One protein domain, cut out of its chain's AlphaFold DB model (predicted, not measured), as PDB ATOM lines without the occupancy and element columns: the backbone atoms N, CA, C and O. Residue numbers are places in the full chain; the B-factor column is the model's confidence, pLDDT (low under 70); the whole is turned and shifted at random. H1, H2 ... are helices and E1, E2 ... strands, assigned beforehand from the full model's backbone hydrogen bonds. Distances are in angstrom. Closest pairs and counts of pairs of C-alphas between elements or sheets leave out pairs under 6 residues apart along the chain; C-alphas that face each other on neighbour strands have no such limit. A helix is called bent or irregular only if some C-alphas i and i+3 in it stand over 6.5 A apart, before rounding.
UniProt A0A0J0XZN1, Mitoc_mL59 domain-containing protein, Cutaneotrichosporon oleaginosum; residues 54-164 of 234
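What this domain is: This is residues 54 to 164 of the 234 residues of the protein "Mitoc_mL59 domain-containing protein" of Cutaneotrichosporon oleaginosum (UniProt A0A0J0XZN1). A small two-stranded parallel sheet, E1 beside E4, lies near the middle, with the long bent helix H1 packed on E1. The hairpin E2 and E3 and the short helix H2 lie farther out, and the long stretch of residues 133 to 158, with no named element, leads from H2 back to E4. The printed part has 111 residues, with two named helices and four named strands in the order H1, E1, E2, E3, H2, E4. The class is mixed, helices and strands, with under half of the residues in named elements. The whole is compact, with a radius of gyration of the C-alphas of 15.2 A and spans of 41 by 35 by 22 A.

How they stand to each other: E1, residues 91 to 95, and E4, residues 159 to 163, are parallel neighbours at 36 degrees, with N 94 and O 161 2.9 A apart, within hydrogen-bond range. Residues 152 to 153 pair antiparallel with residues 159 to 160 of E4. H1, residues 60 to 84, was assigned as one helix by its hydrogen bonds but is bent: C-alphas 68 and 71 are 6.9 A apart. Its arms, H1a, residues 60 to 68, and H1b, residues 71 to 84, stand at a steep tilt of 44 degrees. The closest C-alphas of H1b and E1 are those of Ala 73 and Val 94, 6.1 A apart. E2, residues 101 to 104, and E3, residues 114 to 117, form an antiparallel hairpin, with N 103 and O 115 within hydrogen-bond range at 2.9 A. E1 and E2 are only just apart, at 8.5 A. H2, residues 123 to 132, touches no helix. Every O i to N i+4 pair is within hydrogen-bond range in H1b and H2, and 4 of 5 in H1a.

Where its parts are: H1a begins at C-alpha 60, (241.863, 226.623, 134.857), and H1b is 20.0 A long. H2 measures 14.4 A, E1 13.3 A and E4 12.7 A; E4 ends at C-alpha 163, (240.346, 230.210, 153.832).

The domain as a whole: The two farthest C-alphas, of Gly 85 and Gln 131, are 44.6 A apart. The printed part has no cut, the link from H2 to E4 is long, and no printed residue is under 70 in pLDDT.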
ATOM      1  N   GLU A  54     250.068 219.858 143.196       93.75
ATOM      2  CA  GLU A  54     250.853 220.747 142.341       93.75
ATOM      3  C   GLU A  54     249.932 221.699 141.569       93.75
ATOM      4  O   GLU A  54     248.832 221.317 141.152       93.75
ATOM      5  N   MET A  55     250.384 222.932 141.334       92.38
ATOM      6  CA  MET A  55     249.616 223.965 140.626       92.38
ATOM      7  C   MET A  55     249.033 223.476 139.287       92.38
ATOM      8  O   MET A  55     247.872 223.760 138.984       92.38
ATOM      9  N   ASP A  56     249.803 222.709 138.513       92.56
ATOM     10  CA  ASP A  56     249.430 222.240 137.169       92.56
ATOM     11  C   ASP A  56     248.207 221.314 137.157       92.56
ATOM     12  O   ASP A  56     247.534 221.155 136.137       92.56
ATOM     13  N   GLN A  57     247.889 220.714 138.304       93.06
ATOM     14  CA  GLN A  57     246.745 219.821 138.451       93.06
ATOM     15  C   GLN A  57     245.437 220.589 138.689       93.06
ATOM     16  O   GLN A  57     244.350 220.009 138.612       93.06
ATOM     17  N   LEU A  58     245.500 221.893 138.975       93.38
ATOM     18  CA  LEU A  58     244.313 222.686 139.267       93.38
ATOM     19  C   LEU A  58     243.510 223.011 138.001       93.38
ATOM     20  O   LEU A  58     244.061 223.407 136.971       93.38
ATOM     21  N   PRO A  59     242.168 222.967 138.071       95.81
ATOM     22  CA  PRO A  59     241.340 223.435 136.972       95.81
ATOM     23  C   PRO A  59     241.591 224.916 136.668       95.81
ATOM     24  O   PRO A  59     241.559 225.763 137.562       95.81
ATOM     25  N   LYS A  60     241.702 225.249 135.375       95.12
ATOM     26  CA  LYS A  60     241.863 226.623 134.857       95.12
ATOM     27  C   LYS A  60     240.994 227.697 135.544       95.12
ATOM     28  O   LYS A  60     241.538 228.752 135.870       95.12
ATOM     29  N   PRO A  61     239.676 227.497 135.780       94.69
ATOM     30  CA  PRO A  61     238.867 228.526 136.437       94.69
ATOM     31  C   PRO A  61     239.295 228.791 137.883       94.69
ATOM     32  O   PRO A  61     239.216 229.928 138.329       94.69
ATOM     33  N   ILE A  62     239.767 227.771 138.604       94.94
ATOM     34  CA  ILE A  62     240.277 227.933 139.969       94.94
ATOM     35  C   ILE A  62     241.646 228.606 139.924       94.94
ATOM     36  O   ILE A  62     241.864 229.561 140.659       94.94
ATOM     37  N   LEU A  63     242.525 228.171 139.017       94.75
ATOM     38  CA  LEU A  63     243.859 228.751 138.847       94.75
ATOM     39  C   LEU A  63     243.790 230.266 138.607       94.75
ATOM     40  O   LEU A  63     244.508 231.021 139.256       94.75
ATOM     41  N   LYS A  64     242.872 230.725 137.747       94.94
ATOM     42  CA  LYS A  64     242.666 232.155 137.467       94.94
ATOM     43  C   LYS A  64     242.278 232.958 138.715       94.94
ATOM     44  O   LYS A  64     242.760 234.074 138.898       94.94
ATOM     45  N   GLU A  65     241.396 232.413 139.548       93.25
ATOM     46  CA  GLU A  65     240.950 233.080 140.777       93.25
ATOM     47  C   GLU A  65     242.045 233.063 141.851       93.25
ATOM     48  O   GLU A  65     242.285 234.084 142.490       93.25
ATOM     49  N   VAL A  66     242.773 231.951 141.992       93.69
ATOM     50  CA  VAL A  66     243.909 231.856 142.920       93.69
ATOM     51  C   VAL A  66     244.998 232.849 142.540       93.69
ATOM     52  O   VAL A  66     245.421 233.615 143.395       93.69
ATOM     53  N   ALA A  67     245.401 232.902 141.268       93.69
ATOM     54  CA  ALA A  67     246.422 233.837 140.800       93.69
ATOM     55  C   ALA A  67     246.045 235.300 141.100       93.69
ATOM     56  O   ALA A  67     246.885 236.076 141.542       93.69
ATOM     57  N   ARG A  68     244.764 235.661 140.936       93.19
ATOM     58  CA  ARG A  68     244.257 237.010 141.237       93.19
ATOM     59  C   ARG A  68     244.364 237.372 142.723       93.19
ATOM     60  O   ARG A  68     244.642 238.525 143.050       93.19
ATOM     61  N   ASP A  69     244.092 236.423 143.613       92.62
ATOM     62  CA  ASP A  69     244.033 236.680 145.056       92.62
ATOM     63  C   ASP A  69     245.361 236.415 145.780       92.62
ATOM     64  O   ASP A  69     245.572 236.923 146.883       92.62
ATOM     65  N   LEU A  70     246.272 235.660 145.165       93.31
ATOM     66  CA  LEU A  70     247.527 235.217 145.765       93.31
ATOM     67  C   LEU A  70     248.462 236.375 146.110       93.31
ATOM     68  O   LEU A  70     248.986 236.404 147.219       93.31
ATOM     69  N   GLU A  71     248.627 237.359 145.227       92.19
ATOM     70  CA  GLU A  71     249.478 238.531 145.494       92.19
ATOM     71  C   GLU A  71     248.969 239.339 146.691       92.19
ATOM     72  O   GLU A  71     249.721 239.682 147.605       92.19
ATOM     73  N   ARG A  72     247.652 239.568 146.742       91.81
ATOM     74  CA  ARG A  72     246.997 240.268 147.855       91.81
ATOM     75  C   ARG A  72     247.127 239.487 149.157       91.81
ATOM     76  O   ARG A  72     247.335 240.073 150.216       91.81
ATOM     77  N   ALA A  73     246.987 238.166 149.086       92.12
ATOM     78  CA  ALA A  73     247.108 237.292 150.242       92.12
ATOM     79  C   ALA A  73     248.554 237.219 150.752       92.12
ATOM     80  O   ALA A  73     248.747 237.271 151.966       92.12
ATOM     81  N   LYS A  74     249.550 237.175 149.854       92.62
ATOM     82  CA  LYS A  74     250.982 237.262 150.177       92.62
ATOM     83  C   LYS A  74     251.303 238.580 150.876       92.62
ATOM     84  O   LYS A  74     251.825 238.550 151.984       92.62
ATOM     85  N   ALA A  75     250.904 239.718 150.303       92.56
ATOM     86  CA  ALA A  75     251.110 241.031 150.920       92.56
ATOM     87  C   ALA A  75     250.474 241.110 152.320       92.56
ATOM     88  O   ALA A  75     251.128 241.481 153.291       92.56
ATOM     89  N   ALA A  76     249.225 240.658 152.460       91.50
ATOM     90  CA  ALA A  76     248.546 240.638 153.753       91.50
ATOM     91  C   ALA A  76     249.169 239.652 154.759       91.50
ATOM     92  O   ALA A  76     249.025 239.843 155.966       91.50
ATOM     93  N   ALA A  77     249.795 238.566 154.302       90.38
ATOM     94  CA  ALA A  77     250.500 237.626 155.168       90.38
ATOM     95  C   ALA A  77     251.835 238.211 155.645       90.38
ATOM     96  O   ALA A  77     252.093 238.182 156.845       90.38
ATOM     97  N   LEU A  78     252.601 238.834 154.745       92.31
ATOM     98  CA  LEU A  78     253.830 239.560 155.072       92.31
ATOM     99  C   LEU A  78     253.568 240.690 156.073       92.31
ATOM    100  O   LEU A  78     254.257 240.785 157.082       92.31
ATOM    101  N   GLU A  79     252.517 241.489 155.871       91.94
ATOM    102  CA  GLU A  79     252.135 242.528 156.834       91.94
ATOM    103  C   GLU A  79     251.771 241.961 158.215       91.94
ATOM    104  O   GLU A  79     252.039 242.591 159.237       91.94
ATOM    105  N   ARG A  80     251.123 240.789 158.274       89.94
ATOM    106  CA  ARG A  80     250.790 240.139 159.553       89.94
ATOM    107  C   ARG A  80     252.030 239.588 160.246       89.94
ATOM    108  O   ARG A  80     252.121 239.740 161.459       89.94
ATOM    109  N   ALA A  81     252.942 238.980 159.490       90.88
ATOM    110  CA  ALA A  81     254.211 238.466 159.993       90.88
ATOM    111  C   ALA A  81     255.059 239.615 160.564       90.88
ATOM    112  O   ALA A  81     255.431 239.582 161.735       90.88
ATOM    113  N   ALA A  82     255.188 240.719 159.818       92.44
ATOM    114  CA  ALA A  82     255.875 241.929 160.268       92.44
ATOM    115  C   ALA A  82     255.266 242.522 161.551       92.44
ATOM    116  O   ALA A  82     255.991 242.921 162.455       92.44
ATOM    117  N   LYS A  83     253.930 242.538 161.675       93.06
ATOM    118  CA  LYS A  83     253.245 242.997 162.901       93.06
ATOM    119  C   LYS A  83     253.478 242.091 164.109       93.06
ATOM    120  O   LYS A  83     253.362 242.566 165.234       93.06
ATOM    121  N   ARG A  84     253.738 240.801 163.890       91.88
ATOM    122  CA  ARG A  84     254.036 239.828 164.951       91.88
ATOM    123  C   ARG A  84     255.529 239.712 165.256       91.88
ATOM    124  O   ARG A  84     255.867 239.164 166.295       91.88
ATOM    125  N   GLY A  85     256.393 240.233 164.384       90.50
ATOM    126  CA  GLY A  85     257.838 240.011 164.453       90.50
ATOM    127  C   GLY A  85     258.243 238.579 164.090       90.50
ATOM    128  O   GLY A  85     259.307 238.135 164.499       90.50
ATOM    129  N   GLU A  86     257.390 237.854 163.362       90.50
ATOM    130  CA  GLU A  86     257.648 236.484 162.907       90.50
ATOM    131  C   GLU A  86     258.188 236.502 161.469       90.50
ATOM    132  O   GLU A  86     257.807 237.358 160.661       90.50
ATOM    133  N   GLU A  87     259.057 235.547 161.138       87.94
ATOM    134  CA  GLU A  87     259.455 235.297 159.753       87.94
ATOM    135  C   GLU A  87     258.287 234.688 158.963       87.94
ATOM    136  O   GLU A  87     257.373 234.071 159.509       87.94
ATOM    137  N   PHE A  88     258.264 234.919 157.652       86.19
ATOM    138  CA  PHE A  88     257.174 234.443 156.807       86.19
ATOM    139  C   PHE A  88     257.391 232.979 156.405       86.19
ATOM    140  O   PHE A  88     258.199 232.685 155.530       86.19
ATOM    141  N   ASP A  89     256.584 232.076 156.968       85.75
ATOM    142  CA  ASP A  89     256.663 230.616 156.766       85.75
ATOM    143  C   ASP A  89     256.340 230.113 155.339       85.75
ATOM    144  O   ASP A  89     256.213 228.911 155.108       85.75
ATOM    145  N   GLY A  90     256.098 230.997 154.366       89.50
ATOM    146  CA  GLY A  90     255.704 230.593 153.009       89.50
ATOM    147  C   GLY A  90     254.270 230.055 152.890       89.50
ATOM    148  O   GLY A  90     253.838 229.700 151.789       89.50
ATOM    149  N   VAL A  91     253.505 230.011 153.987       92.81
ATOM    150  CA  VAL A  91     252.110 229.551 154.005       92.81
ATOM    151  C   VAL A  91     251.157 230.727 153.814       92.81
ATOM    152  O   VAL A  91     251.119 231.669 154.606       92.81
ATOM    153  N   VAL A  92     250.325 230.656 152.776       94.75
ATOM    154  CA  VAL A  92     249.367 231.711 152.428       94.75
ATOM    155  C   VAL A  92     247.946 231.175 152.485       94.75
ATOM    156  O   VAL A  92     247.618 230.147 151.895       94.75
ATOM    157  N   MET A  93     247.070 231.903 153.177       93.81
ATOM    158  CA  MET A  93     245.639 231.606 153.186       93.81
ATOM    159  C   MET A  93     244.936 232.359 152.056       93.81
ATOM    160  O   MET A  93     244.781 233.580 152.127       93.81
ATOM    161  N   VAL A  94     244.474 231.634 151.040       95.00
ATOM    162  CA  VAL A  94     243.744 232.193 149.892       95.00
ATOM    163  C   VAL A  94     242.246 231.978 150.069       95.00
ATOM    164  O   VAL A  94     241.802 230.952 150.588       95.00
ATOM    165  N   GLN A  95     241.444 232.958 149.658       93.88
ATOM    166  CA  GLN A  95     239.993 232.864 149.749       93.88
ATOM    167  C   GLN A  95     239.466 231.722 148.876       93.88
ATOM    168  O   GLN A  95     239.817 231.594 147.707       93.88
ATOM    169  N   ASN A  96     238.601 230.880 149.441       94.88
ATOM    170  CA  ASN A  96     238.010 229.782 148.689       94.88
ATOM    171  C   ASN A  96     236.997 230.316 147.652       94.88
ATOM    172  O   ASN A  96     235.993 230.912 148.056       94.88
ATOM    173  N   PRO A  97     237.191 230.062 146.339       95.00
ATOM    174  CA  PRO A  97     236.324 230.596 145.287       95.00
ATOM    175  C   PRO A  97     234.923 229.966 145.270       95.00
ATOM    176  O   PRO A  97     234.020 230.489 144.614       95.00
ATOM    177  N   PHE A  98     234.724 228.845 145.970       95.06
ATOM    178  CA  PHE A  98     233.436 228.157 146.071       95.06
ATOM    179  C   PHE A  98     232.556 228.674 147.207       95.06
ATOM    180  O   PHE A  98     231.360 228.373 147.237       95.06
ATOM    181  N   LEU A  99     233.125 229.441 148.137       93.12
ATOM    182  CA  LEU A  99     232.429 229.916 149.325       93.12
ATOM    183  C   LEU A  99     232.164 231.414 149.232       93.12
ATOM    184  O   LEU A  99     233.013 232.198 148.815       93.12
ATOM    185  N   SER A 100     230.975 231.807 149.667       91.25
ATOM    186  CA  SER A 100     230.652 233.199 149.953       91.25
ATOM    187  C   SER A 100     231.351 233.655 151.230       91.25
ATOM    188  O   SER A 100     231.526 232.872 152.168       91.25
ATOM    189  N   PHE A 101     231.718 234.929 151.288       90.06
ATOM    190  CA  PHE A 101     232.412 235.495 152.439       90.06
ATOM    191  C   PHE A 101     232.005 236.944 152.692       90.06
ATOM    192  O   PHE A 101     231.531 237.656 151.806       90.06
ATOM    193  N   TRP A 102     232.208 237.379 153.932       88.69
ATOM    194  CA  TRP A 102     232.044 238.771 154.325       88.69
ATOM    195  C   TRP A 102     233.292 239.562 153.946       88.69
ATOM    196  O   TRP A 102     234.403 239.211 154.349       88.69
ATOM    197  N   ARG A 103     233.108 240.647 153.196       86.69
ATOM    198  CA  ARG A 103     234.169 241.595 152.856       86.69
ATOM    199  C   ARG A 103     233.870 242.949 153.504       86.69
ATOM    200  O   ARG A 103     232.706 243.347 153.514       86.69
ATOM    201  N   PRO A 104     234.872 243.675 154.029       86.50
ATOM    202  CA  PRO A 104     234.683 245.074 154.403       86.50
ATOM    203  C   PRO A 104     234.151 245.876 153.210       86.50
ATOM    204  O   PRO A 104     234.617 245.677 152.085       86.50
ATOM    205  N   SER A 105     233.178 246.756 153.448       87.06
ATOM    206  CA  SER A 105     232.678 247.643 152.399       87.06
ATOM    207  C   SER A 105     233.822 248.509 151.849       87.06
ATOM    208  O   SER A 105     234.577 249.066 152.650       87.06
ATOM    209  N   PRO A 106     233.981 248.634 150.517       84.81
ATOM    210  CA  PRO A 106     234.977 249.530 149.930       84.81
ATOM    211  C   PRO A 106     234.609 251.006 150.133       84.81
ATOM    212  O   PRO A 106     235.492 251.859 150.111       84.81
ATOM    213  N   ASP A 107     233.325 251.304 150.355       86.38
ATOM    214  CA  ASP A 107     232.851 252.676 150.497       86.38
ATOM    215  C   ASP A 107     233.339 253.295 151.816       86.38
ATOM    216  O   ASP A 107     233.007 252.784 152.896       86.38
ATOM    217  N   PRO A 108     234.053 254.437 151.774       83.00
ATOM    218  CA  PRO A 108     234.565 255.091 152.976       83.00
ATOM    219  C   PRO A 108     233.444 255.572 153.910       83.00
ATOM    220  O   PRO A 108     233.654 255.650 155.119       83.00
ATOM    221  N   ASN A 109     232.241 255.809 153.378       88.00
ATOM    222  CA  ASN A 109     231.053 256.195 154.149       88.00
ATOM    223  C   ASN A 109     230.392 255.014 154.884       88.00
ATOM    224  O   ASN A 109     229.533 255.213 155.737       88.00
ATOM    225  N   MET A 110     230.784 253.776 154.569       80.75
ATOM    226  CA  MET A 110     230.227 252.545 155.143       80.75
ATOM    227  C   MET A 110     231.278 251.800 155.981       80.75
ATOM    228  O   MET A 110     231.252 250.570 156.077       80.75
ATOM    229  N   ARG A 111     232.215 252.535 156.601       77.75
ATOM    230  CA  ARG A 111     233.218 251.973 157.518       77.75
ATOM    231  C   ARG A 111     232.535 251.156 158.620       77.75
ATOM    232  O   ARG A 111     231.585 251.607 159.251       77.75
ATOM    233  N   GLY A 112     233.011 249.929 158.820       82.75
ATOM    234  CA  GLY A 112     232.460 248.978 159.791       82.75
ATOM    235  C   GLY A 112     231.316 248.103 159.269       82.75
ATOM    236  O   GLY A 112     230.961 247.129 159.931       82.75
ATOM    237  N   LYS A 113     230.766 248.374 158.077       87.88
ATOM    238  CA  LYS A 113     229.788 247.480 157.447       87.88
ATOM    239  C   LYS A 113     230.494 246.433 156.595       87.88
ATOM    240  O   LYS A 113     231.442 246.724 155.862       87.88
ATOM    241  N   PHE A 114     229.995 245.207 156.682       88.19
ATOM    242  CA  PHE A 114     230.459 244.089 155.876       88.19
ATOM    243  C   PHE A 114     229.437 243.792 154.784       88.19
ATOM    244  O   PHE A 114     228.235 243.747 155.038       88.19
ATOM    245  N   LEU A 115     229.928 243.583 153.568       88.50
ATOM    246  CA  LEU A 115     229.135 243.163 152.429       88.50
ATOM    247  C   LEU A 115     229.269 241.656 152.259       88.50
ATOM    248  O   LEU A 115     230.375 241.101 152.264       88.50
ATOM    249  N   TRP A 116     228.128 240.994 152.099       89.44
ATOM    250  CA  TRP A 116     228.104 239.591 151.725       89.44
ATOM    251  C   TRP A 116     228.504 239.467 150.259       89.44
ATOM    252  O   TRP A 116     227.780 239.906 149.367       89.44
ATOM    253  N   THR A 117     229.673 238.886 150.008       89.06
ATOM    254  CA  THR A 117     230.142 238.599 148.652       89.06
ATOM    255  C   THR A 117     229.778 237.161 148.314       89.06
ATOM    256  O   THR A 117     230.073 236.238 149.079       89.06
ATOM    257  N   GLY A 118     229.107 236.963 147.179       90.06
ATOM    258  CA  GLY A 118     228.814 235.628 146.664       90.06
ATOM    259  C   GLY A 118     230.090 234.839 146.355       90.06
ATOM    260  O   GLY A 118     231.177 235.403 146.255       90.06
ATOM    261  N   ALA A 119     229.957 233.523 146.194       93.12
ATOM    262  CA  ALA A 119     231.060 232.701 145.702       93.12
ATOM    263  C   ALA A 119     231.483 233.169 144.298       93.12
ATOM    264  O   ALA A 119     230.617 233.422 143.456       93.12
ATOM    265  N   SER A 120     232.792 233.244 144.038       94.56
ATOM    266  CA  SER A 120     233.326 233.624 142.718       94.56
ATOM    267  C   SER A 120     232.865 232.639 141.633       94.56
ATOM    268  O   SER A 120     232.440 233.026 140.544       94.56
ATOM    269  N   ILE A 121     232.839 231.345 141.966       95.38
ATOM    270  CA  ILE A 121     232.328 230.295 141.083       95.38
ATOM    271  C   ILE A 121     230.924 229.892 141.540       95.38
ATOM    272  O   ILE A 121     230.734 229.393 142.648       95.38
ATOM    273  N   ASN A 122     229.933 230.049 140.659       95.06
ATOM    274  CA  ASN A 122     228.539 229.683 140.931       95.06
ATOM    275  C   ASN A 122     228.374 228.167 141.187       95.06
ATOM    276  O   ASN A 122     229.020 227.342 140.541       95.06
ATOM    277  N   ARG A 123     227.431 227.780 142.058       94.00
ATOM    278  CA  ARG A 123     227.111 226.393 142.448       94.00
ATOM    279  C   ARG A 123     226.880 225.453 141.260       94.00
ATOM    280  O   ARG A 123     227.284 224.294 141.315       94.00
ATOM    281  N   ARG A 124     226.263 225.929 140.168       95.19
ATOM    282  CA  ARG A 124     226.105 225.127 138.935       95.19
ATOM    283  C   ARG A 124     227.464 224.727 138.352       95.19
ATOM    284  O   ARG A 124     227.653 223.569 138.003       95.19
ATOM    285  N   HIS A 125     228.409 225.661 138.280       96.06
ATOM    286  CA  HIS A 125     229.758 225.393 137.781       96.06
ATOM    287  C   HIS A 125     230.576 224.558 138.765       96.06
ATOM    288  O   HIS A 125     231.315 223.689 138.325       96.06
ATOM    289  N   GLN A 126     230.391 224.742 140.076       95.19
ATOM    290  CA  GLN A 126     231.003 223.868 141.085       95.19
ATOM    291  C   GLN A 126     230.612 222.398 140.862       95.19
ATOM    292  O   GLN A 126     231.476 221.527 140.841       95.19
ATOM    293  N   LYS A 127     229.321 222.123 140.607       95.94
ATOM    294  CA  LYS A 127     228.835 220.776 140.256       95.94
ATOM    295  C   LYS A 127     229.467 220.243 138.971       95.94
ATOM    296  O   LYS A 127     229.885 219.093 138.942       95.94
ATOM    297  N   LEU A 128     229.561 221.071 137.928       96.69
ATOM    298  CA  LEU A 128     230.212 220.679 136.671       96.69
ATOM    299  C   LEU A 128     231.708 220.389 136.858       96.69
ATOM    300  O   LEU A 128     232.235 219.487 136.215       96.69
ATOM    301  N   LEU A 129     232.397 221.126 137.734       96.56
ATOM    302  CA  LEU A 129     233.799 220.862 138.066       96.56
ATOM    303  C   LEU A 129     233.952 219.534 138.809       96.56
ATOM    304  O   LEU A 129     234.822 218.756 138.443       96.56
ATOM    305  N   LEU A 130     233.075 219.241 139.772       95.25
ATOM    306  CA  LEU A 130     233.062 217.959 140.490       95.25
ATOM    307  C   LEU A 130     232.781 216.755 139.580       95.25
ATOM    308  O   LEU A 130     233.217 215.652 139.881       95.25
ATOM    309  N   GLN A 131     232.060 216.949 138.472       96.06
ATOM    310  CA  GLN A 131     231.845 215.895 137.473       96.06
ATOM    311  C   GLN A 131     233.085 215.632 136.610       96.06
ATOM    312  O   GLN A 131     233.267 214.515 136.139       96.06
ATOM    313  N   LYS A 132     233.907 216.659 136.361       96.69
ATOM    314  CA  LYS A 132     235.054 216.590 135.438       96.69
ATOM    315  C   LYS A 132     236.382 216.298 136.129       96.69
ATOM    316  O   LYS A 132     237.274 215.740 135.501       96.69
ATOM    317  N   TYR A 133     236.529 216.719 137.380       95.75
ATOM    318  CA  TYR A 133     237.775 216.662 138.133       95.75
ATOM    319  C   TYR A 133     237.564 215.906 139.447       95.75
ATOM    320  O   TYR A 133     236.485 216.001 140.037       95.75
ATOM    321  N   PRO A 134     238.584 215.186 139.941       93.81
ATOM    322  CA  PRO A 134     238.493 214.511 141.226       93.81
ATOM    323  C   PRO A 134     238.285 215.520 142.359       93.81
ATOM    324  O   PRO A 134     238.858 216.611 142.374       93.81
ATOM    325  N   ALA A 135     237.490 215.110 143.347       92.62
ATOM    326  CA  ALA A 135     237.149 215.907 144.523       92.62
ATOM    327  C   ALA A 135     238.375 216.411 145.308       92.62
ATOM    328  O   ALA A 135     238.297 217.468 145.932       92.62
ATOM    329  N   GLU A 136     239.487 215.668 145.262       92.50
ATOM    330  CA  GLU A 136     240.741 215.995 145.953       92.50
ATOM    331  C   GLU A 136     241.367 217.293 145.435       92.50
ATOM    332  O   GLU A 136     241.865 218.067 146.240       92.50
ATOM    333  N   LEU A 137     241.291 217.557 144.125       93.31
ATOM    334  CA  LEU A 137     241.909 218.727 143.482       93.31
ATOM    335  C   LEU A 137     241.100 220.016 143.659       93.31
ATOM    336  O   LEU A 137     241.550 221.104 143.303       93.31
ATOM    337  N   LEU A 138     239.868 219.899 144.148       94.19
ATOM    338  CA  LEU A 138     238.936 221.007 144.215       94.19
ATOM    339  C   LEU A 138     238.912 221.627 145.619       94.19
ATOM    340  O   LEU A 138     239.039 220.915 146.618       94.19
ATOM    341  N   PRO A 139     238.662 222.945 145.723       93.81
ATOM    342  CA  PRO A 139     238.418 223.588 147.002       93.81
ATOM    343  C   PRO A 139     237.267 222.911 147.769       93.81
ATOM    344  O   PRO A 139     236.321 222.382 147.161       93.81
ATOM    345  N   PRO A 140     237.286 222.956 149.112       92.62
ATOM    346  CA  PRO A 140     236.210 222.388 149.910       92.62
ATOM    347  C   PRO A 140     234.911 223.166 149.653       92.62
ATOM    348  O   PRO A 140     234.898 224.396 149.649       92.62
ATOM    349  N   SER A 141     233.801 222.469 149.435       92.31
ATOM    350  CA  SER A 141     232.486 223.088 149.209       92.31
ATOM    351  C   SER A 141     231.369 222.232 149.778       92.31
ATOM    352  O   SER A 141     231.569 221.051 150.029       92.31
ATOM    353  N   GLU A 142     230.168 222.806 149.892       88.75
ATOM    354  CA  GLU A 142     228.959 222.095 150.340       88.75
ATOM    355  C   GLU A 142     228.638 220.855 149.490       88.75
ATOM    356  O   GLU A 142     227.988 219.929 149.959       88.75
ATOM    357  N   THR A 143     229.064 220.841 148.222       88.31
ATOM    358  CA  THR A 143     228.790 219.725 147.300       88.31
ATOM    359  C   THR A 143     229.954 218.732 147.226       88.31
ATOM    360  O   THR A 143     229.772 217.618 146.744       88.31
ATOM    361  N   ASN A 144     231.147 219.115 147.686       89.38
ATOM    362  CA  ASN A 144     232.318 218.248 147.669       89.38
ATOM    363  C   ASN A 144     232.260 217.292 148.881       89.38
ATOM    364  O   ASN A 144     232.122 217.772 150.009       89.38
ATOM    365  N   PRO A 145     232.380 215.961 148.698       82.31
ATOM    366  CA  PRO A 145     232.428 215.018 149.819       82.31
ATOM    367  C   PRO A 145     233.630 215.253 150.750       82.31
ATOM    368  O   PRO A 145     233.583 214.897 151.929       82.31
ATOM    369  N   ILE A 146     234.702 215.871 150.248       87.31
ATOM    370  CA  ILE A 146     235.922 216.134 151.010       87.31
ATOM    371  C   ILE A 146     235.800 217.466 151.756       87.31
ATOM    372  O   ILE A 146     235.635 218.536 151.167       87.31
ATOM    373  N   ARG A 147     235.926 217.405 153.089       84.31
ATOM    374  CA  ARG A 147     235.875 218.588 153.967       84.31
ATOM    375  C   ARG A 147     237.191 219.355 154.025       84.31
ATOM    376  O   ARG A 147     237.179 220.575 154.159       84.31
ATOM    377  N   HIS A 148     238.307 218.640 153.934       84.44
ATOM    378  CA  HIS A 148     239.648 219.199 154.039       84.44
ATOM    379  C   HIS A 148     240.376 218.956 152.727       84.44
ATOM    380  O   HIS A 148     240.788 217.831 152.450       84.44
ATOM    381  N   ALA A 149     240.494 219.999 151.911       87.25
ATOM    382  CA  ALA A 149     241.312 219.910 150.715       87.25
ATOM    383  C   ALA A 149     242.798 219.922 151.110       87.25
ATOM    384  O   ALA A 149     243.176 220.655 152.036       87.25
ATOM    385  N   PRO A 150     243.629 219.113 150.441       90.31
ATOM    386  CA  PRO A 150     245.065 219.149 150.647       90.31
ATOM    387  C   PRO A 150     245.657 220.521 150.279       90.31
ATOM    388  O   PRO A 150     245.069 221.257 149.476       90.31
ATOM    389  N   PRO A 151     246.795 220.895 150.889       93.06
ATOM    390  CA  PRO A 151     247.478 222.134 150.557       93.06
ATOM    391  C   PRO A 151     248.002 222.087 149.118       93.06
ATOM    392  O   PRO A 151     248.366 221.024 148.605       93.06
ATOM    393  N   ILE A 152     248.039 223.255 148.486       94.56
ATOM    394  CA  ILE A 152     248.502 223.428 147.109       94.56
ATOM    395  C   ILE A 152     249.887 224.058 147.146       94.56
ATOM    396  O   ILE A 152     250.068 225.069 147.818       94.56
ATOM    397  N   VAL A 153     250.843 223.503 146.414       95.44
ATOM    398  CA  VAL A 153     252.150 224.127 146.203       95.44
ATOM    399  C   VAL A 153     252.093 224.952 144.926       95.44
ATOM    400  O   VAL A 153     251.675 224.482 143.868       95.44
ATOM    401  N   TRP A 154     252.450 226.226 145.053       95.31
ATOM    402  CA  TRP A 154     252.608 227.138 143.928       95.31
ATOM    403  C   TRP A 154     254.032 227.065 143.371       95.31
ATOM    404  O   TRP A 154     254.942 226.624 144.070       95.31
ATOM    405  N   ASN A 155     254.247 227.579 142.157       93.00
ATOM    406  CA  ASN A 155     255.553 227.549 141.477       93.00
ATOM    407  C   ASN A 155     256.698 228.152 142.305       93.00
ATOM    408  O   ASN A 155     257.835 227.708 142.211       93.00
ATOM    409  N   ASP A 156     256.385 229.133 143.151       90.38
ATOM    410  CA  ASP A 156     257.365 229.815 144.002       90.38
ATOM    411  C   ASP A 156     257.706 229.019 145.280       90.38
ATOM    412  O   ASP A 156     258.317 229.557 146.198       90.38
ATOM    413  N   GLY A 157     257.203 227.787 145.422       91.81
ATOM    414  CA  GLY A 157     257.260 227.006 146.663       91.81
ATOM    415  C   GLY A 157     256.282 227.481 147.746       91.81
ATOM    416  O   GLY A 157     256.262 226.943 148.850       91.81
ATOM    417  N   THR A 158     255.444 228.482 147.450       94.06
ATOM    418  CA  THR A 158     254.427 228.989 148.385       94.06
ATOM    419  C   THR A 158     253.347 227.934 148.611       94.06
ATOM    420  O   THR A 158     252.751 227.440 147.654       94.06
ATOM    421  N   VAL A 159     253.038 227.638 149.875       95.81
ATOM    422  CA  VAL A 159     252.007 226.661 150.237       95.81
ATOM    423  C   VAL A 159     250.684 227.376 150.475       95.81
ATOM    424  O   VAL A 159     250.523 228.162 151.407       95.81
ATOM    425  N   ILE A 160     249.701 227.088 149.633       95.06
ATOM    426  CA  ILE A 160     248.375 227.685 149.685       95.06
ATOM    427  C   ILE A 160     247.441 226.797 150.498       95.06
ATOM    428  O   ILE A 160     247.273 225.602 150.238       95.06
ATOM    429  N   THR A 161     246.771 227.424 151.458       95.12
ATOM    430  CA  THR A 161     245.674 226.832 152.219       95.12
ATOM    431  C   THR A 161     244.388 227.610 151.973       95.12
ATOM    432  O   THR A 161     244.384 228.833 151.823       95.12
ATOM    433  N   TRP A 162     243.263 226.900 151.908       94.00
ATOM    434  CA  TRP A 162     241.971 227.527 151.656       94.00
ATOM    435  C   TRP A 162     241.422 228.190 152.916       94.00
ATOM    436  O   TRP A 162     241.284 227.563 153.967       94.00
ATOM    437  N   LYS A 163     241.040 229.458 152.793       92.06
ATOM    438  CA  LYS A 163     240.346 230.210 153.832       92.06
ATOM    439  C   LYS A 163     238.840 229.974 153.747       92.06
ATOM    440  O   LYS A 163     238.224 230.134 152.693       92.06
ATOM    441  N   GLY A 164     238.249 229.698 154.907       84.62
ATOM    442  CA  GLY A 164     236.809 229.540 155.091       84.62
ATOM    443  C   GLY A 164     236.409 228.089 155.329       84.62
ATOM    444  O   GLY A 164     236.941 227.168 154.714       84.62
TER     445      GLY A 164